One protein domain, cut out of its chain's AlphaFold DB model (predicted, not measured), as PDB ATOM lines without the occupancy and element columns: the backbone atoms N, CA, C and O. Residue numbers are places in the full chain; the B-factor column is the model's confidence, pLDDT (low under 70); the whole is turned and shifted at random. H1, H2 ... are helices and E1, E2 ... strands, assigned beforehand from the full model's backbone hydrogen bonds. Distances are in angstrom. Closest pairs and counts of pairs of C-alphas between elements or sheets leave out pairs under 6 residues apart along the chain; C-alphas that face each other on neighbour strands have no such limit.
ATOM      1  N   VAL A  62     298.250 316.279 275.355       54.59
ATOM      2  CA  VAL A  62     296.986 315.589 275.611       54.59
ATOM      3  C   VAL A  62     296.444 315.253 274.227       54.59
ATOM      4  O   VAL A  62     296.127 316.159 273.461       54.59
ATOM      5  N   ARG A  63     296.464 313.965 273.853       50.34
ATOM      6  CA  ARG A  63     296.025 313.524 272.517       50.34
ATOM      7  C   ARG A  63     294.570 313.921 272.264       50.34
ATOM      8  O   ARG A  63     294.233 314.284 271.145       50.34
ATOM      9  N   ASP A  64     293.776 313.976 273.330       63.59
ATOM     10  CA  ASP A  64     292.383 314.399 273.299       63.59
ATOM     11  C   ASP A  64     292.255 315.840 273.798       63.59
ATOM     12  O   ASP A  64     291.832 316.090 274.929       63.59
ATOM     13  N   LYS A  65     292.644 316.807 272.962       72.75
ATOM     14  CA  LYS A  65     292.344 318.222 273.211       72.75
ATOM     15  C   LYS A  65     290.816 318.393 273.242       72.75
ATOM     16  O   LYS A  65     290.151 318.208 272.225       72.75
ATOM     17  N   LYS A  66     290.265 318.695 274.422       85.31
ATOM     18  CA  LYS A  66     288.820 318.936 274.638       85.31
ATOM     19  C   LYS A  66     288.478 320.397 274.905       85.31
ATOM     20  O   LYS A  66     287.315 320.740 275.056       85.31
ATOM     21  N   MET A  67     289.501 321.233 275.004       90.75
ATOM     22  CA  MET A  67     289.358 322.653 275.257       90.75
ATOM     23  C   MET A  67     289.669 323.424 273.982       90.75
ATOM     24  O   MET A  67     290.635 323.103 273.275       90.75
ATOM     25  N   PHE A  68     288.842 324.424 273.713       92.25
ATOM     26  CA  PHE A  68     289.021 325.376 272.633       92.25
ATOM     27  C   PHE A  68     289.115 326.772 273.229       92.25
ATOM     28  O   PHE A  68     288.313 327.121 274.087       92.25
ATOM     29  N   GLU A  69     290.074 327.555 272.767       93.38
ATOM     30  CA  GLU A  69     290.258 328.950 273.148       93.38
ATOM     31  C   GLU A  69     290.145 329.799 271.884       93.38
ATOM     32  O   GLU A  69     290.798 329.525 270.873       93.38
ATOM     33  N   ILE A  70     289.288 330.810 271.936       93.38
ATOM     34  CA  ILE A  70     289.173 331.845 270.916       93.38
ATOM     35  C   ILE A  70     289.553 333.145 271.602       93.38
ATOM     36  O   ILE A  70     288.830 333.573 272.499       93.38
ATOM     37  N   TYR A  71     290.668 333.752 271.203       93.50
ATOM     38  CA  TYR A  71     291.159 334.972 271.835       93.50
ATOM     39  C   TYR A  71     291.415 336.099 270.838       93.50
ATOM     40  O   TYR A  71     291.617 335.868 269.643       93.50
ATOM     41  N   TRP A  72     291.389 337.332 271.330       92.56
ATOM     42  CA  TRP A  72     291.658 338.540 270.557       92.56
ATOM     43  C   TRP A  72     292.171 339.659 271.462       92.56
ATOM     44  O   TRP A  72     292.017 339.613 272.680       92.56
ATOM     45  N   HIS A  73     292.789 340.677 270.867       90.31
ATOM     46  CA  HIS A  73     293.164 341.890 271.595       90.31
ATOM     47  C   HIS A  73     292.054 342.920 271.402       90.31
ATOM     48  O   HIS A  73     291.793 343.274 270.254       90.31
ATOM     49  N   PRO A  74     291.373 343.380 272.464       84.69
ATOM     50  CA  PRO A  74     290.233 344.283 272.314       84.69
ATOM     51  C   PRO A  74     290.649 345.729 272.032       84.69
ATOM     52  O   PRO A  74     289.815 346.532 271.623       84.69
ATOM     53  N   GLY A  75     291.919 346.071 272.268       80.50
ATOM     54  CA  GLY A  75     292.480 347.405 272.059       80.50
ATOM     55  C   GLY A  75     292.125 348.431 273.139       80.50
ATOM     56  O   GLY A  75     292.830 349.423 273.255       80.50
ATOM     57  N   CYS A  76     291.090 348.192 273.953       79.81
ATOM     58  CA  CYS A  76     290.751 349.025 275.116       79.81
ATOM     59  C   CYS A  76     291.324 348.516 276.447       79.81
ATOM     60  O   CYS A  76     291.148 349.150 277.481       79.81
ATOM     61  N   THR A  77     292.045 347.396 276.408       82.69
ATOM     62  CA  THR A  77     292.768 346.807 277.538       82.69
ATOM     63  C   THR A  77     294.162 346.426 277.053       82.69
ATOM     64  O   THR A  77     294.331 346.066 275.885       82.69
ATOM     65  N   ASP A  78     295.152 346.417 277.938       81.06
ATOM     66  CA  ASP A  78     296.515 345.950 277.636       81.06
ATOM     67  C   ASP A  78     296.662 344.413 277.647       81.06
ATOM     68  O   ASP A  78     297.763 343.885 277.499       81.06
ATOM     69  N   GLY A  79     295.546 343.695 277.800       88.94
ATOM     70  CA  GLY A  79     295.462 342.241 277.758       88.94
ATOM     71  C   GLY A  79     294.830 341.654 276.488       88.94
ATOM     72  O   GLY A  79     294.856 342.207 275.381       88.94
ATOM     73  N   SER A  80     294.257 340.472 276.664       92.06
ATOM     74  CA  SER A  80     293.503 339.731 275.664       92.06
ATOM     75  C   SER A  80     292.171 339.278 276.237       92.06
ATOM     76  O   SER A  80     292.060 338.923 277.406       92.06
ATOM     77  N   PHE A  81     291.157 339.278 275.388       93.62
ATOM     78  CA  PHE A  81     289.858 338.696 275.667       93.62
ATOM     79  C   PHE A  81     289.831 337.278 275.121       93.62
ATOM     80  O   PHE A  81     290.247 337.056 273.984       93.62
ATOM     81  N   THR A  82     289.335 336.336 275.919       94.88
ATOM     82  CA  THR A  82     289.319 334.913 275.583       94.88
ATOM     83  C   THR A  82     287.967 334.299 275.911       94.88
ATOM     84  O   THR A  82     287.488 334.385 277.038       94.88
ATOM     85  N   ILE A  83     287.364 333.629 274.929       95.81
ATOM     86  CA  ILE A  83     286.277 332.674 275.151       95.81
ATOM     87  C   ILE A  83     286.868 331.272 275.153       95.81
ATOM     88  O   ILE A  83     287.446 330.819 274.160       95.81
ATOM     89  N   THR A  84     286.675 330.565 276.259       95.00
ATOM     90  CA  THR A  84     287.088 329.174 276.408       95.00
ATOM     91  C   THR A  84     285.870 328.266 276.382       95.00
ATOM     92  O   THR A  84     284.920 328.455 277.137       95.00
ATOM     93  N   VAL A  85     285.912 327.242 275.532       95.12
ATOM     94  CA  VAL A  85     284.899 326.190 275.431       95.12
ATOM     95  C   VAL A  85     285.487 324.886 275.951       95.12
ATOM     96  O   VAL A  85     286.506 324.397 275.459       95.12
ATOM     97  N   THR A  86     284.815 324.294 276.927       94.81
ATOM     98  CA  THR A  86     285.119 322.981 277.506       94.81
ATOM     99  C   THR A  86     283.917 322.052 277.323       94.81
ATOM    100  O   THR A  86     282.825 322.527 277.025       94.81
ATOM    101  N   PRO A  87     284.047 320.735 277.559       95.19
ATOM    102  CA  PRO A  87     282.915 319.808 277.500       95.19
ATOM    103  C   PRO A  87     281.717 320.122 278.396       95.19
ATOM    104  O   PRO A  87     280.664 319.532 278.177       95.19
ATOM    105  N   LYS A  88     281.879 320.962 279.424       96.00
ATOM    106  CA  LYS A  88     280.803 321.291 280.367       96.00
ATOM    107  C   LYS A  88     280.438 322.766 280.390       96.00
ATOM    108  O   LYS A  88     279.362 323.085 280.871       96.00
ATOM    109  N   GLN A  89     281.333 323.647 279.948       96.69
ATOM    110  CA  GLN A  89     281.207 325.084 280.174       96.69
ATOM    111  C   GLN A  89     281.783 325.908 279.030       96.69
ATOM    112  O   GLN A  89     282.794 325.524 278.434       96.69
ATOM    113  N   ILE A  90     281.183 327.072 278.807       95.81
ATOM    114  CA  ILE A  90     281.780 328.196 278.091       95.81
ATOM    115  C   ILE A  90     282.041 329.290 279.116       95.81
ATOM    116  O   ILE A  90     281.195 329.549 279.968       95.81
ATOM    117  N   PHE A  91     283.201 329.928 279.054       95.38
ATOM    118  CA  PHE A  91     283.491 331.067 279.911       95.38
ATOM    119  C   PHE A  91     284.294 332.137 279.186       95.38
ATOM    120  O   PHE A  91     284.969 331.857 278.194       95.38
ATOM    121  N   PHE A  92     284.174 333.365 279.683       95.06
ATOM    122  CA  PHE A  92     284.799 334.552 279.124       95.06
ATOM    123  C   PHE A  92     285.738 335.200 280.145       95.06
ATOM    124  O   PHE A  92     285.326 335.533 281.263       95.06
ATOM    125  N   THR A  93     286.994 335.371 279.741       94.75
ATOM    126  CA  THR A  93     288.062 335.941 280.562       94.75
ATOM    127  C   THR A  93     288.797 337.061 279.846       94.75
ATOM    128  O   THR A  93     288.876 337.106 278.619       94.75
ATOM    129  N   GLU A  94     289.399 337.928 280.647       94.00
ATOM    130  CA  GLU A  94     290.429 338.874 280.241       94.00
ATOM    131  C   GLU A  94     291.753 338.464 280.885       94.00
ATOM    132  O   GLU A  94     291.805 338.225 282.093       94.00
ATOM    133  N   GLU A  95     292.812 338.362 280.087       93.12
ATOM    134  CA  GLU A  95     294.150 337.970 280.529       93.12
ATOM    135  C   GLU A  95     295.180 339.046 280.173       93.12
ATOM    136  O   GLU A  95     295.248 339.470 279.020       93.12
ATOM    137  N   HIS A  96     296.010 339.448 281.134       90.50
ATOM    138  CA  HIS A  96     297.080 340.429 280.971       90.50
ATOM    139  C   HIS A  96     298.456 339.758 281.064       90.50
ATOM    140  O   HIS A  96     298.695 338.892 281.907       90.50
ATOM    141  N   ASP A  97     299.390 340.216 280.230       84.25
ATOM    142  CA  ASP A  97     300.799 339.788 280.244       84.25
ATOM    143  C   ASP A  97     301.682 340.697 281.125       84.25
ATOM    144  O   ASP A  97     302.908 340.739 280.996       84.25
ATOM    145  N   ASN A  98     301.064 341.461 282.026       85.69
ATOM    146  CA  ASN A  98     301.725 342.404 282.922       85.69
ATOM    147  C   ASN A  98     301.188 342.230 284.362       85.69
ATOM    148  O   ASN A  98     300.474 341.265 284.629       85.69
ATOM    149  N   PRO A  99     301.568 343.080 285.336       86.69
ATOM    150  CA  PRO A  99     301.131 342.886 286.714       86.69
ATOM    151  C   PRO A  99     299.614 342.958 286.929       86.69
ATOM    152  O   PRO A  99     299.176 342.454 287.962       86.69
ATOM    153  N   ASN A 100     298.843 343.564 286.015       87.94
ATOM    154  CA  ASN A 100     297.395 343.736 286.148       87.94
ATOM    155  C   ASN A 100     296.691 342.384 286.360       87.94
ATOM    156  O   ASN A 100     297.125 341.359 285.829       87.94
ATOM    157  N   PRO A 101     295.617 342.347 287.165       92.12
ATOM    158  CA  PRO A 101     294.922 341.102 287.436       92.12
ATOM    159  C   PRO A 101     294.129 340.634 286.218       92.12
ATOM    160  O   PRO A 101     293.494 341.439 285.549       92.12
ATOM    161  N   ASN A 102     294.079 339.321 285.997       95.12
ATOM    162  CA  ASN A 102     293.151 338.732 285.032       95.12
ATOM    163  C   ASN A 102     291.745 338.643 285.635       95.12
ATOM    164  O   ASN A 102     291.579 338.492 286.853       95.12
ATOM    165  N   HIS A 103     290.741 338.648 284.766       94.56
ATOM    166  CA  HIS A 103     289.337 338.710 285.147       94.56
ATOM    167  C   HIS A 103     288.522 337.585 284.509       94.56
ATOM    168  O   HIS A 103     288.723 337.221 283.352       94.56
ATOM    169  N   LEU A 104     287.564 337.057 285.266       95.06
ATOM    170  CA  LEU A 104     286.502 336.168 284.817       95.06
ATOM    171  C   LEU A 104     285.179 336.932 284.873       95.06
ATOM    172  O   LEU A 104     284.725 337.309 285.954       95.06
ATOM    173  N   TYR A 105     284.561 337.120 283.712       92.81
ATOM    174  CA  TYR A 105     283.339 337.914 283.569       92.81
ATOM    175  C   TYR A 105     282.083 337.051 283.516       92.81
ATOM    176  O   TYR A 105     281.045 337.424 284.047       92.81
ATOM    177  N   TRP A 106     282.158 335.899 282.848       93.19
ATOM    178  CA  TRP A 106     280.971 335.109 282.543       93.19
ATOM    179  C   TRP A 106     281.302 333.625 282.416       93.19
ATOM    180  O   TRP A 106     282.354 333.257 281.894       93.19
ATOM    181  N   VAL A 107     280.394 332.777 282.897       94.25
ATOM    182  CA  VAL A 107     280.465 331.316 282.829       94.25
ATOM    183  C   VAL A 107     279.059 330.803 282.563       94.25
ATOM    184  O   VAL A 107     278.115 331.194 283.246       94.25
ATOM    185  N   GLN A 108     278.933 329.886 281.617       94.06
ATOM    186  CA  GLN A 108     277.692 329.190 281.326       94.06
ATOM    187  C   GLN A 108     277.958 327.700 281.187       94.06
ATOM    188  O   GLN A 108     278.844 327.281 280.439       94.06
ATOM    189  N   ASP A 109     277.152 326.893 281.870       95.12
ATOM    190  CA  ASP A 109     277.123 325.457 281.629       95.12
ATOM    191  C   ASP A 109     276.537 325.159 280.237       95.12
ATOM    192  O   ASP A 109     275.636 325.846 279.740       95.12
ATOM    193  N   ILE A 110     277.054 324.110 279.604       95.12
ATOM    194  CA  ILE A 110     276.584 323.612 278.314       95.12
ATOM    195  C   ILE A 110     276.367 322.104 278.357       95.12
ATOM    196  O   ILE A 110     277.014 321.363 279.100       95.12
ATOM    197  N   THR A 111     275.449 321.631 277.524       94.75
ATOM    198  CA  THR A 111     275.174 320.208 277.366       94.75
ATOM    199  C   THR A 111     276.250 319.525 276.523       94.75
ATOM    200  O   THR A 111     276.936 320.141 275.702       94.75
ATOM    201  N   SER A 112     276.350 318.200 276.650       93.44
ATOM    202  CA  SER A 112     277.221 317.389 275.791       93.44
ATOM    203  C   SER A 112     276.908 317.562 274.298       93.44
ATOM    204  O   SER A 112     277.820 317.464 273.479       93.44
ATOM    205  N   LEU A 113     275.639 317.812 273.944       92.75
ATOM    206  CA  LEU A 113     275.213 318.053 272.564       92.75
ATOM    207  C   LEU A 113     275.724 319.408 272.062       92.75
ATOM    208  O   LEU A 113     276.362 319.455 271.012       92.75
ATOM    209  N   GLN A 114     275.515 320.475 272.840       94.50
ATOM    210  CA  GLN A 114     276.039 321.812 272.540       94.50
ATOM    211  C   GLN A 114     277.554 321.771 272.330       94.50
ATOM    212  O   GLN A 114     278.059 322.242 271.310       94.50
ATOM    213  N   TYR A 115     278.279 321.128 273.248       95.00
ATOM    214  CA  TYR A 115     279.720 320.958 273.114       95.00
ATOM    215  C   TYR A 115     280.102 320.183 271.848       95.00
ATOM    216  O   TYR A 115     281.016 320.600 271.143       95.00
ATOM    217  N   ALA A 116     279.444 319.056 271.555       92.50
ATOM    218  CA  ALA A 116     279.785 318.227 270.401       92.50
ATOM    219  C   ALA A 116     279.663 319.003 269.082       92.50
ATOM    220  O   ALA A 116     280.583 318.956 268.267       92.50
ATOM    221  N   VAL A 117     278.577 319.763 268.922       91.38
ATOM    222  CA  VAL A 117     278.319 320.601 267.745       91.38
ATOM    223  C   VAL A 117     279.383 321.691 267.595       91.38
ATOM    224  O   VAL A 117     280.004 321.803 266.535       91.38
ATOM    225  N   ILE A 118     279.656 322.447 268.665       91.50
ATOM    226  CA  ILE A 118     280.680 323.503 268.654       91.50
ATOM    227  C   ILE A 118     282.056 322.898 268.353       91.50
ATOM    228  O   ILE A 118     282.771 323.359 267.466       91.50
ATOM    229  N   ALA A 119     282.429 321.827 269.053       91.12
ATOM    230  CA  ALA A 119     283.724 321.177 268.904       91.12
ATOM    231  C   ALA A 119     283.941 320.615 267.494       91.12
ATOM    232  O   ALA A 119     285.059 320.674 266.981       91.12
ATOM    233  N   GLU A 120     282.909 320.046 266.870       89.12
ATOM    234  CA  GLU A 120     282.985 319.552 265.496       89.12
ATOM    235  C   GLU A 120     283.238 320.696 264.511       89.12
ATOM    236  O   GLU A 120     284.118 320.582 263.658       89.12
ATOM    237  N   PHE A 121     282.529 321.815 264.666       86.12
ATOM    238  CA  PHE A 121     282.732 322.996 263.834       86.12
ATOM    239  C   PHE A 121     284.137 323.580 264.001       86.12
ATOM    240  O   PHE A 121     284.849 323.774 263.017       86.12
ATOM    241  N   LEU A 122     284.580 323.789 265.246       87.31
ATOM    242  CA  LEU A 122     285.906 324.338 265.547       87.31
ATOM    243  C   LEU A 122     287.042 323.454 265.001       87.31
ATOM    244  O   LEU A 122     288.114 323.952 264.672       87.31
ATOM    245  N   LYS A 123     286.823 322.141 264.862       85.94
ATOM    246  CA  LYS A 123     287.809 321.205 264.300       85.94
ATOM    247  C   LYS A 123     287.889 321.201 262.773       85.94
ATOM    248  O   LYS A 123     288.893 320.721 262.255       85.94
ATOM    249  N   LYS A 124     286.874 321.688 262.050       77.38
ATOM    250  CA  LYS A 124     286.735 321.526 260.584       77.38
ATOM    251  C   LYS A 124     287.612 322.453 259.721       77.38
ATOM    252  O   LYS A 124     287.448 322.487 258.511       77.38
ATOM    253  N   ASP A 125     288.602 323.094 260.333       58.62
ATOM    254  CA  ASP A 125     289.572 324.027 259.754       58.62
ATOM    255  C   ASP A 125     288.988 325.310 259.123       58.62
ATOM    256  O   ASP A 125     288.180 325.320 258.198       58.62
ATOM    257  N   SER A 126     289.500 326.426 259.649       61.72
ATOM    258  CA  SER A 126     289.154 327.833 259.405       61.72
ATOM    259  C   SER A 126     287.758 328.270 259.866       61.72
ATOM    260  O   SER A 126     286.810 328.400 259.094       61.72
ATOM    261  N   LEU A 127     287.665 328.654 261.145       75.00
ATOM    262  CA  LEU A 127     286.733 329.721 261.506       75.00
ATOM    263  C   LEU A 127     287.036 330.911 260.585       75.00
ATOM    264  O   LEU A 127     288.127 331.480 260.650       75.00
ATOM    265  N   LYS A 128     286.111 331.268 259.691       76.00
ATOM    266  CA  LYS A 128     286.326 332.386 258.769       76.00
ATOM    267  C   LYS A 128     286.589 333.662 259.575       76.00
ATOM    268  O   LYS A 128     285.765 334.047 260.397       76.00
ATOM    269  N   GLY A 129     287.729 334.303 259.322       79.50
ATOM    270  CA  GLY A 129     288.183 335.484 260.065       79.50
ATOM    271  C   GLY A 129     289.058 335.184 261.285       79.50
ATOM    272  O   GLY A 129     289.499 336.120 261.935       79.50
ATOM    273  N   PHE A 130     289.351 333.912 261.579       86.69
ATOM    274  CA  PHE A 130     290.199 333.529 262.704       86.69
ATOM    275  C   PHE A 130     291.405 332.723 262.234       86.69
ATOM    276  O   PHE A 130     291.315 331.792 261.429       86.69
ATOM    277  N   LYS A 131     292.556 333.040 262.812       89.25
ATOM    278  CA  LYS A 131     293.810 332.337 262.584       89.25
ATOM    279  C   LYS A 131     293.900 331.119 263.497       89.25
ATOM    280  O   LYS A 131     293.870 331.253 264.717       89.25
ATOM    281  N   ASN A 132     294.063 329.928 262.920       89.62
ATOM    282  CA  ASN A 132     294.287 328.703 263.689       89.62
ATOM    283  C   ASN A 132     295.732 328.672 264.226       89.62
ATOM    284  O   ASN A 132     296.697 328.562 263.467       89.62
ATOM    285  N   LEU A 133     295.887 328.772 265.545       88.62
ATOM    286  CA  LEU A 133     297.166 328.745 266.259       88.62
ATOM    287  C   LEU A 133     297.380 327.446 267.044       88.62
ATOM    288  O   LEU A 133     298.368 327.326 267.764       88.62
ATOM    289  N   THR A 134     296.516 326.443 266.878       85.19
ATOM    290  CA  THR A 134     296.526 325.176 267.633       85.19
ATOM    291  C   THR A 134     297.896 324.489 267.698       85.19
ATOM    292  O   THR A 134     298.226 323.867 268.708       85.19
ATOM    293  N   ASN A 135     298.716 324.602 266.648       82.56
ATOM    294  CA  ASN A 135     300.052 323.995 266.593       82.56
ATOM    295  C   ASN A 135     301.108 324.728 267.440       82.56
ATOM    296  O   ASN A 135     302.147 324.145 267.743       82.56
ATOM    297  N   LYS A 136     300.843 325.976 267.843       82.81
ATOM    298  CA  LYS A 136     301.710 326.773 268.725       82.81
ATOM    299  C   LYS A 136     301.457 326.505 270.211       82.81
ATOM    300  O   LYS A 136     302.319 326.803 271.028       82.81
ATOM    301  N   TYR A 137     300.311 325.912 270.554       77.12
ATOM    302  CA  TYR A 137     299.871 325.744 271.938       77.12
ATOM    303  C   TYR A 137     299.667 324.269 272.318       77.12
ATOM    304  O   TYR A 137     299.113 323.448 271.579       77.12
ATOM    305  N   SER A 138     300.111 323.914 273.525       68.25
ATOM    306  CA  SER A 138     300.059 322.541 274.050       68.25
ATOM    307  C   SER A 138     298.735 322.184 274.738       68.25
ATOM    308  O   SER A 138     298.444 320.997 274.886       68.25
ATOM    309  N   LYS A 139     297.935 323.185 275.134       67.38
ATOM    310  CA  LYS A 139     296.769 323.034 276.023       67.38
ATOM    311  C   LYS A 139     295.452 322.696 275.312       67.38
ATOM    312  O   LYS A 139     294.613 322.023 275.897       67.38
ATOM    313  N   GLY A 140     295.277 323.100 274.054       76.50
ATOM    314  CA  GLY A 140     293.989 322.969 273.369       76.50
ATOM    315  C   GLY A 140     294.030 323.375 271.902       76.50
ATOM    316  O   GLY A 140     295.113 323.498 271.313       76.50
ATOM    317  N   TYR A 141     292.849 323.506 271.307       83.50
ATOM    318  CA  TYR A 141     292.674 324.211 270.038       83.50
ATOM    319  C   TYR A 141     292.656 325.703 270.320       83.50
ATOM    320  O   TYR A 141     291.980 326.127 271.252       83.50
ATOM    321  N   VAL A 142     293.402 326.480 269.545       87.00
ATOM    322  CA  VAL A 142     293.549 327.916 269.793       87.00
ATOM    323  C   VAL A 142     293.308 328.674 268.500       87.00
ATOM    324  O   VAL A 142     293.950 328.380 267.487       87.00
ATOM    325  N   PHE A 143     292.405 329.645 268.548       89.31
ATOM    326  CA  PHE A 143     292.039 330.516 267.438       89.31
ATOM    327  C   PHE A 143     292.223 331.974 267.842       89.31
ATOM    328  O   PHE A 143     291.905 332.349 268.966       89.31
ATOM    329  N   TYR A 144     292.725 332.784 266.915       90.25
ATOM    330  CA  TYR A 144     292.953 334.209 267.125       90.25
ATOM    331  C   TYR A 144     292.130 335.045 266.143       90.25
ATOM    332  O   TYR A 144     292.251 334.830 264.936       90.25
ATOM    333  N   ASP A 145     291.314 335.975 266.642       87.62
ATOM    334  CA  ASP A 145     290.610 336.962 265.810       87.62
ATOM    335  C   ASP A 145     291.488 338.204 265.623       87.62
ATOM    336  O   ASP A 145     291.682 339.003 266.542       87.62
ATOM    337  N   GLU A 146     292.029 338.373 264.418       83.56
ATOM    338  CA  GLU A 146     292.848 339.538 264.075       83.56
ATOM    339  C   GLU A 146     292.008 340.781 263.748       83.56
ATOM    340  O   GLU A 146     292.548 341.881 263.683       83.56
ATOM    341  N   ALA A 147     290.683 340.650 263.583       80.12
ATOM    342  CA  ALA A 147     289.824 341.771 263.201       80.12
ATOM    343  C   ALA A 147     289.763 342.879 264.263       80.12
ATOM    344  O   ALA A 147     289.437 344.019 263.937       80.12
ATOM    345  N   TYR A 148     290.065 342.549 265.522       75.25
ATOM    346  CA  TYR A 148     290.030 343.487 266.645       75.25
ATOM    347  C   TYR A 148     291.399 344.000 267.070       75.25
ATOM    348  O   TYR A 148     291.460 344.857 267.946       75.25
ATOM    349  N   SER A 149     292.489 343.540 266.446       68.12
ATOM    350  CA  SER A 149     293.817 344.042 266.780       68.12
ATOM    351  C   SER A 149     293.932 345.511 266.366       68.12
ATOM    352  O   SER A 149     294.251 345.828 265.216       68.12
ATOM    353  N   ILE A 150     293.656 346.423 267.298       64.12
ATOM    354  CA  ILE A 150     293.992 347.829 267.127       64.12
ATOM    355  C   ILE A 150     295.515 347.885 267.058       64.12
ATOM    356  O   ILE A 150     296.213 347.397 267.948       64.12
ATOM    357  N   LYS A 151     296.050 348.439 265.967       59.38
ATOM    358  CA  LYS A 151     297.481 348.738 265.900       59.38
ATOM    359  C   LYS A 151     297.761 349.734 267.018       59.38
ATOM    360  O   LYS A 151     297.175 350.808 267.001       59.38
ATOM    361  N   THR A 152     298.633 349.394 267.961       56.44
ATOM    362  CA  THR A 152     298.991 350.256 269.103       56.44
ATOM    363  C   THR A 152     299.337 351.688 268.684       56.44
ATOM    364  O   THR A 152     298.913 352.635 269.331       56.44
ATOM    365  N   SER A 153     299.949 351.855 267.507       53.38
ATOM    366  CA  SER A 153     300.233 353.154 266.885       53.38
ATOM    367  C   SER A 153     299.014 354.055 266.628       53.38
ATOM    368  O   SER A 153     299.195 355.230 266.344       53.38
ATOM    369  N   ALA A 154     297.795 353.509 266.623       61.38
ATOM    370  CA  ALA A 154     296.557 354.262 266.435       61.38
ATOM    371  C   ALA A 154     296.017 354.845 267.750       61.38
ATOM    372  O   ALA A 154     295.302 355.837 267.702       61.38
ATOM    373  N   LEU A 155     296.369 354.262 268.904       67.88
ATOM    374  CA  LEU A 155     295.978 354.784 270.220       67.88
ATOM    375  C   LEU A 155     296.868 355.959 270.635       67.88
ATOM    376  O   LEU A 155     296.366 356.941 271.164       67.88
ATOM    377  N   ASP A 156     298.161 355.905 270.298       69.81
ATOM    378  CA  ASP A 156     299.133 356.978 270.576       69.81
ATOM    379  C   ASP A 156     298.834 358.290 269.820       69.81
ATOM    380  O   ASP A 156     299.456 359.319 270.077       69.81
ATOM    381  N   GLN A 157     297.919 358.247 268.846       77.75
ATOM    382  CA  GLN A 157     297.501 359.393 268.035       77.75
ATOM    383  C   GLN A 157     296.189 360.020 268.516       77.75
ATOM    384  O   GLN A 157     295.809 361.066 267.991       77.75
ATOM    385  N   LEU A 158     295.501 359.393 269.476       78.88
ATOM    386  CA  LEU A 158     294.264 359.924 270.034       78.88
ATOM    387  C   LEU A 158     294.571 361.091 270.973       78.88
ATOM    388  O   LEU A 158     295.524 361.061 271.754       78.88
ATOM    389  N   THR A 159     293.732 362.117 270.918       87.50
ATOM    390  CA  THR A 159     293.671 363.134 271.968       87.50
ATOM    391  C   THR A 159     293.185 362.519 273.284       87.50
ATOM    392  O   THR A 159     292.607 361.433 273.312       87.50
ATOM    393  N   GLU A 160     293.390 363.220 274.400       83.56
ATOM    394  CA  GLU A 160     292.910 362.770 275.715       83.56
ATOM    395  C   GLU A 160     291.381 362.583 275.746       83.56
ATOM    396  O   GLU A 160     290.887 361.633 276.352       83.56
ATOM    397  N   GLU A 161     290.632 363.443 275.046       85.56
ATOM    398  CA  GLU A 161     289.172 363.351 274.927       85.56
ATOM    399  C   GLU A 161     288.748 362.114 274.121       85.56
ATOM    400  O   GLU A 161     287.939 361.322 274.601       85.56
ATOM    401  N   GLU A 162     289.362 361.881 272.956       83.25
ATOM    402  CA  GLU A 162     289.098 360.695 272.128       83.25
ATOM    403  C   GLU A 162     289.501 359.397 272.841       83.25
ATOM    404  O   GLU A 162     288.813 358.382 272.729       83.25
ATOM    405  N   PHE A 163     290.599 359.416 273.599       79.38
ATOM    406  CA  PHE A 163     291.023 358.272 274.399       79.38
ATOM    407  C   PHE A 163     290.050 358.001 275.554       79.38
ATOM    408  O   PHE A 163     289.688 356.851 275.796       79.38
ATOM    409  N   SER A 164     289.572 359.048 276.233       78.62
ATOM    410  CA  SER A 164     288.553 358.935 277.282       78.62
ATOM    411  C   SER A 164     287.233 358.387 276.734       78.62
ATOM    412  O   SER A 164     286.684 357.443 277.298       78.62
ATOM    413  N   GLU A 165     286.752 358.899 275.598       82.00
ATOM    414  CA  GLU A 165     285.556 358.384 274.921       82.00
ATOM    415  C   GLU A 165     285.746 356.924 274.480       82.00
ATOM    416  O   GLU A 165     284.858 356.084 274.648       82.00
ATOM    417  N   PHE A 166     286.923 356.581 273.955       78.75
ATOM    418  CA  PHE A 166     287.260 355.209 273.592       78.75
ATOM    419  C   PHE A 166     287.210 354.263 274.803       78.75
ATOM    420  O   PHE A 166     286.606 353.190 274.714       78.75
ATOM    421  N   LEU A 167     287.773 354.667 275.947       75.88
ATOM    422  CA  LEU A 167     287.721 353.890 277.189       75.88
ATOM    423  C   LEU A 167     286.298 353.767 277.744       75.88
ATOM    424  O   LEU A 167     285.902 352.676 278.151       75.88
ATOM    425  N   GLN A 168     285.500 354.839 277.695       78.00
ATOM    426  CA  GLN A 168     284.083 354.809 278.089       78.00
ATOM    427  C   GLN A 168     283.266 353.823 277.243       78.00
ATOM    428  O   GLN A 168     282.284 353.252 277.712       78.00
ATOM    429  N   ASN A 169     283.699 353.564 276.009       84.06
ATOM    430  CA  ASN A 169     283.075 352.601 275.111       84.06
ATOM    431  C   ASN A 169     283.613 351.165 275.252       84.06
ATOM    432  O   ASN A 169     283.128 350.272 274.548       84.06
ATOM    433  N   CYS A 170     284.579 350.900 276.143       82.94
ATOM    434  CA  CYS A 170     285.216 349.584 276.252       82.94
ATOM    435  C   CYS A 170     284.215 348.474 276.610       82.94
ATOM    436  O   CYS A 170     284.262 347.399 276.011       82.94
ATOM    437  N   ASP A 171     283.235 348.742 277.479       84.75
ATOM    438  CA  ASP A 171     282.178 347.769 277.789       84.75
ATOM    439  C   ASP A 171     281.301 347.449 276.573       84.75
ATOM    440  O   ASP A 171     280.984 346.284 276.319       84.75
ATOM    441  N   SER A 172     280.983 348.455 275.749       86.69
ATOM    442  CA  SER A 172     280.256 348.250 274.489       86.69
ATOM    443  C   SER A 172     281.071 347.419 273.495       86.69
ATOM    444  O   SER A 172     280.527 346.538 272.823       86.69
ATOM    445  N   ILE A 173     282.380 347.678 273.397       86.06
ATOM    446  CA  ILE A 173     283.310 346.926 272.543       86.06
ATOM    447  C   ILE A 173     283.379 345.466 273.002       86.06
ATOM    448  O   ILE A 173     283.135 344.566 272.195       86.06
ATOM    449  N   LYS A 174     283.633 345.240 274.296       88.94
ATOM    450  CA  LYS A 174     283.652 343.924 274.948       88.94
ATOM    451  C   LYS A 174     282.366 343.154 274.657       88.94
ATOM    452  O   LYS A 174     282.422 342.053 274.110       88.94
ATOM    453  N   TYR A 175     281.208 343.763 274.918       91.12
ATOM    454  CA  TYR A 175     279.900 343.167 274.651       91.12
ATOM    455  C   TYR A 175     279.740 342.755 273.180       91.12
ATOM    456  O   TYR A 175     279.477 341.589 272.884       91.12
ATOM    457  N   LYS A 176     279.970 343.675 272.233       89.94
ATOM    458  CA  LYS A 176     279.842 343.399 270.789       89.94
ATOM    459  C   LYS A 176     280.750 342.255 270.330       89.94
ATOM    460  O   LYS A 176     280.335 341.433 269.511       89.94
ATOM    461  N   GLN A 177     281.977 342.200 270.843       89.31
ATOM    462  CA  GLN A 177     282.954 341.165 270.508       89.31
ATOM    463  C   GLN A 177     282.525 339.785 271.023       89.31
ATOM    464  O   GLN A 177     282.535 338.818 270.259       89.31
ATOM    465  N   ILE A 178     282.062 339.694 272.273       91.62
ATOM    466  CA  ILE A 178     281.542 338.445 272.857       91.62
ATOM    467  C   ILE A 178     280.310 337.970 272.085       91.62
ATOM    468  O   ILE A 178     280.250 336.816 271.655       91.62
ATOM    469  N   VAL A 179     279.355 338.871 271.837       92.62
ATOM    470  CA  VAL A 179     278.120 338.583 271.095       92.62
ATOM    471  C   VAL A 179     278.424 338.032 269.704       92.62
ATOM    472  O   VAL A 179     277.767 337.089 269.271       92.62
ATOM    473  N   LYS A 180     279.434 338.556 268.997       91.19
ATOM    474  CA  LYS A 180     279.864 338.017 267.694       91.19
ATOM    475  C   LYS A 180     280.272 336.544 267.797       91.19
ATOM    476  O   LYS A 180     279.828 335.738 266.980       91.19
ATOM    477  N   VAL A 181     281.104 336.188 268.776       91.06
ATOM    478  CA  VAL A 181     281.604 334.811 268.937       91.06
ATOM    479  C   VAL A 181     280.492 333.864 269.397       91.06
ATOM    480  O   VAL A 181     280.358 332.767 268.859       91.06
ATOM    481  N   LEU A 182     279.640 334.284 270.336       93.25
ATOM    482  CA  LEU A 182     278.524 333.454 270.797       93.25
ATOM    483  C   LEU A 182     277.439 333.290 269.723       93.25
ATOM    484  O   LEU A 182     276.902 332.197 269.555       93.25
ATOM    485  N   ASN A 183     277.164 334.330 268.929       92.75
ATOM    486  CA  ASN A 183     276.292 334.206 267.760       92.75
ATOM    487  C   ASN A 183     276.847 333.207 266.753       92.75
ATOM    488  O   ASN A 183     276.083 332.418 266.203       92.75
ATOM    489  N   LEU A 184     278.164 333.199 266.540       89.75
ATOM    490  CA  LEU A 184     278.796 332.200 265.694       89.75
ATOM    491  C   LEU A 184     278.505 330.786 266.219       89.75
ATOM    492  O   LEU A 184     278.066 329.956 265.429       89.75
ATOM    493  N   PHE A 185     278.639 330.512 267.521       91.81
ATOM    494  CA  PHE A 185     278.230 329.216 268.094       91.81
ATOM    495  C   PHE A 185     276.742 328.916 267.875       91.81
ATOM    496  O   PHE A 185     276.384 327.798 267.507       91.81
ATOM    497  N   ASN A 186     275.877 329.921 268.014       92.50
ATOM    498  CA  ASN A 186     274.439 329.775 267.792       92.50
ATOM    499  C   ASN A 186     274.050 329.534 266.331       92.50
ATOM    500  O   ASN A 186     272.992 328.968 266.080       92.50
ATOM    501  N   THR A 187     274.902 329.881 265.364       89.25
ATOM    502  CA  THR A 187     274.692 329.460 263.966       89.25
ATOM    503  C   THR A 187     274.925 327.963 263.749       89.25
ATOM    504  O   THR A 187     274.501 327.422 262.731       89.25
ATOM    505  N   MET A 188     275.595 327.287 264.690       85.19
ATOM    506  CA  MET A 188     275.957 325.870 264.582       85.19
ATOM    507  C   MET A 188     274.913 324.950 265.214       85.19
ATOM    508  O   MET A 188     274.780 323.800 264.799       85.19
ATOM    509  N   VAL A 189     274.188 325.432 266.227       83.81
ATOM    510  CA  VAL A 189     273.146 324.655 266.905       83.81
ATOM    511  C   VAL A 189     271.859 324.660 266.081       83.81
ATOM    512  O   VAL A 189     271.446 325.677 265.531       83.81
ATOM    513  N   THR A 190     271.225 323.498 265.954       78.38
ATOM    514  CA  THR A 190     270.097 323.301 265.029       78.38
ATOM    515  C   THR A 190     268.757 323.726 265.613       78.38
ATOM    516  O   THR A 190     267.812 323.971 264.861       78.38
ATOM    517  N   THR A 191     268.650 323.819 266.939       83.94
ATOM    518  CA  THR A 191     267.413 324.201 267.621       83.94
ATOM    519  C   THR A 191     267.636 325.393 268.541       83.94
ATOM    520  O   THR A 191     268.710 325.571 269.116       83.94
ATOM    521  N   LYS A 192     266.581 326.195 268.728       82.94
ATOM    522  CA  LYS A 192     266.586 327.316 269.679       82.94
ATOM    523  C   LYS A 192     266.785 326.850 271.128       82.94
ATOM    524  O   LYS A 192     267.335 327.590 271.932       82.94
ATOM    525  N   ALA A 193     266.333 325.639 271.461       84.56
ATOM    526  CA  ALA A 193     266.506 325.063 272.794       84.56
ATOM    527  C   ALA A 193     267.973 324.705 273.087       84.56
ATOM    528  O   ALA A 193     268.379 324.710 274.243       84.56
ATOM    529  N   ASP A 194     268.763 324.448 272.042       88.06
ATOM    530  CA  ASP A 194     270.191 324.156 272.146       88.06
ATOM    531  C   ASP A 194     271.067 325.407 271.981       88.06
ATOM    532  O   ASP A 194     272.293 325.305 272.024       88.06
ATOM    533  N   SER A 195     270.483 326.598 271.803       92.00
ATOM    534  CA  SER A 195     271.255 327.835 271.685       92.00
ATOM    535  C   SER A 195     272.022 328.156 272.970       92.00
ATOM    536  O   SER A 195     271.516 328.020 274.082       92.00
ATOM    537  N   ILE A 196     273.263 328.596 272.801       93.31
ATOM    538  CA  ILE A 196     274.074 329.221 273.838       93.31
ATOM    539  C   ILE A 196     273.408 330.536 274.238       93.31
ATOM    540  O   ILE A 196     273.009 331.331 273.380       93.31
ATOM    541  N   MET A 197     273.281 330.755 275.545       93.25
ATOM    542  CA  MET A 197     272.761 332.003 276.073       93.25
ATOM    543  C   MET A 197     273.795 333.094 275.811       93.25
ATOM    544  O   MET A 197     274.988 332.922 276.048       93.25
ATOM    545  N   ILE A 198     273.332 334.214 275.279       93.50
ATOM    546  CA  ILE A 198     274.170 335.392 275.106       93.50
ATOM    547  C   ILE A 198     273.911 336.261 276.334       93.50
ATOM    548  O   ILE A 198     272.748 336.631 276.522       93.50
ATOM    549  N   PRO A 199     274.926 336.547 277.172       91.81
ATOM    550  CA  PRO A 199     274.727 337.428 278.312       91.81
ATOM    551  C   PRO A 199     274.325 338.814 277.822       91.81
ATOM    552  O   PRO A 199     274.756 339.223 276.741       91.81
ATOM    553  N   THR A 200     273.517 339.538 278.591       91.56
ATOM    554  CA  THR A 200     273.200 340.934 278.281       91.56
ATOM    555  C   THR A 200     274.404 341.840 278.546       91.56
ATOM    556  O   THR A 200     275.411 341.437 279.137       91.56
ATOM    557  N   MET A 201     274.327 343.084 278.074       88.44
ATOM    558  CA  MET A 201     275.369 344.069 278.355       88.44
ATOM    559  C   MET A 201     275.428 344.362 279.856       88.44
ATOM    560  O   MET A 201     276.514 344.437 280.417       88.44
ATOM    561  N   GLU A 202     274.265 344.450 280.499       85.75
ATOM    562  CA  GLU A 202     274.116 344.636 281.940       85.75
ATOM    563  C   GLU A 202     274.723 343.455 282.705       85.75
ATOM    564  O   GLU A 202     275.520 343.667 283.607       85.75
ATOM    565  N   GLU A 203     274.471 342.208 282.295       85.56
ATOM    566  CA  GLU A 203     275.080 341.032 282.938       85.56
ATOM    567  C   GLU A 203     276.618 341.030 282.855       85.56
ATOM    568  O   GLU A 203     277.279 340.509 283.750       85.56
ATOM    569  N   LEU A 204     277.200 341.623 281.808       84.81
ATOM    570  CA  LEU A 204     278.655 341.743 281.637       84.81
ATOM    571  C   LEU A 204     279.269 343.000 282.277       84.81
ATOM    572  O   LEU A 204     280.488 343.031 282.466       84.81
ATOM    573  N   ALA A 205     278.464 344.030 282.551       80.62
ATOM    574  CA  ALA A 205     278.911 345.319 283.082       80.62
ATOM    575  C   ALA A 205     278.599 345.493 284.580       80.62
ATOM    576  O   ALA A 205     279.418 346.031 285.319       80.62
ATOM    577  N   GLU A 206     277.432 345.036 285.039       70.69
ATOM    578  CA  GLU A 206     276.961 345.189 286.421       70.69
ATOM    579  C   GLU A 206     277.518 344.110 287.357       70.69
ATOM    580  O   GLU A 206     277.663 344.343 288.560       70.69
ATOM    581  N   VAL A 207     277.859 342.930 286.827       75.62
ATOM    582  CA  VAL A 207     278.515 341.885 287.617       75.62
ATOM    583  C   VAL A 207     279.994 342.214 287.722       75.62
ATOM    584  O   VAL A 207     280.745 342.119 286.752       75.62
ATOM    585  N   GLU A 208     280.420 342.574 288.931       85.19
ATOM    586  CA  GLU A 208     281.830 342.765 289.239       85.19
ATOM    587  C   GLU A 208     282.623 341.501 288.850       85.19
ATOM    588  O   GLU A 208     282.379 340.423 289.418       85.19
ATOM    589  N   PRO A 209     283.569 341.602 287.898       90.81
ATOM    590  CA  PRO A 209     284.301 340.440 287.438       90.81
ATOM    591  C   PRO A 209     285.141 339.853 288.569       90.81
ATOM    592  O   PRO A 209     285.714 340.568 289.400       90.81
ATOM    593  N   LYS A 210     285.253 338.526 288.587       94.44
ATOM    594  CA  LYS A 210     286.073 337.832 289.581       94.44
ATOM    595  C   LYS A 210     287.524 337.845 289.142       94.44
ATOM    596  O   LYS A 210     287.820 337.617 287.973       94.44
ATOM    597  N   LEU A 211     288.436 338.044 290.087       95.50
ATOM    598  CA  LEU A 211     289.858 337.862 289.810       95.50
ATOM    599  C   LEU A 211     290.110 336.406 289.411       95.50
ATOM    600  O   LEU A 211     289.520 335.489 289.980       95.50
ATOM    601  N   TYR A 212     291.004 336.173 288.467       93.75
ATOM    602  CA  TYR A 212     291.284 334.841 287.944       93.75
ATOM    603  C   TYR A 212     292.795 334.642 287.843       93.75
ATOM    604  O   TYR A 212     293.500 335.488 287.318       93.75
TER     605      TYR A 212
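Overview. This is residues 62 to 212 of the 232 residues of an uncharacterized protein of Pontibacter sp. Tf4 (UniProt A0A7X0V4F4). A strongly twisted sheet of seven strands forms a wall with helices over one face and the other face bare. The long helix H3 runs along the strands E1 and E2, H1 slants over one end of E1, and H2 reaches beyond the sheet at the other end; the small H4 sits beside H3 near E4. The 151 printed residues hold four named helices and seven named strands, in the order E1 E2 E3 E4 H1 E5 E6 H2 H3 H4 E7. The mixed sheet has the order E5 E6 E1 E2 E3 E4 E7, and the class is mixed, helices and strands. The whole is compact, with a radius of gyration of the C-alphas of 16.0 A and spans of 48 by 34 by 28 A.

Arrangement. E1, residues 68 to 72, E2, residues 80 to 85, E3, residues 89 to 95, and E4, residues 102 to 109, form a meander, each strand the antiparallel neighbour of the one before. N 70 and O 83 are 2.9 A apart, N 82 and O 93 2.8 A, and N 92 and O 106 2.9 A, within hydrogen-bond range. E6, residues 141 to 145, is parallel to E1, with N 143 and O 69 at 2.8 A. E5, residues 130 to 132, an edge strand, forms a hairpin with E6, with N 131 and O 144 at 2.8 A. The other edge strand, E7, residues 210 to 212, is antiparallel to E4, with N 104 and O 210 at 2.8 A. E4 bends by 53 degrees at residue 105. H3, residues 170 to 186, is on the sheet at a height of 9.8 A, along the strands at 27 degrees to E2 on the local plane; its closest C-alphas to E2 are those of Ile 178 and Ile 83, 7.8 A apart. H1, residues 112 to 123, is on the same face at a height of 9.1 A, slantwise at 59 degrees to E1 on the local plane, only just short of across. Phe 68 and Ala 119 have the closest C-alphas of E1 and H1, 7.7 A apart. H1 and H3 are close but not clearly touching: their closest C-alphas, of Ile 118 and Phe 185, are 6.2 A apart. The arrangement is two layers, H1 and H3 on one face of the sheet. H4, residues 201 to 205, only grazes the sheet with residues 203 to 205, and touches H3 at residues 171 to 175 alone, closest at the C-alphas of Tyr 175 and Met 201, 5.9 A. H2, residues 160 to 168, is not on the sheet and meets H3 only through their link. In the four helices every O i to N i+4 pair is within hydrogen-bond range.

Along the chain. E1 begins at C-alpha 68, (289.021, 325.376, 272.633). E4 measures 21.1 A from first to last C-alpha, E3 18.3 A, E2 16.0 A, H1 16.1 A and H2 12.1 A. H3, 24.1 A, starts at C-alpha 170, (285.216, 349.584, 276.252). E7 ends at C-alpha 212, (291.284, 334.841, 287.944).

Size, cuts and confidence. The two C-alphas farthest apart, of Arg 63 and Glu 161, are 50.4 A apart. The printed part has no cut. The links E6 to H2 and H3 to H4 are long. The mean pLDDT of the printed part is 85.4; residues 62 to 64, 125 to 126, 138 to 139 and 149 to 156 are under 70.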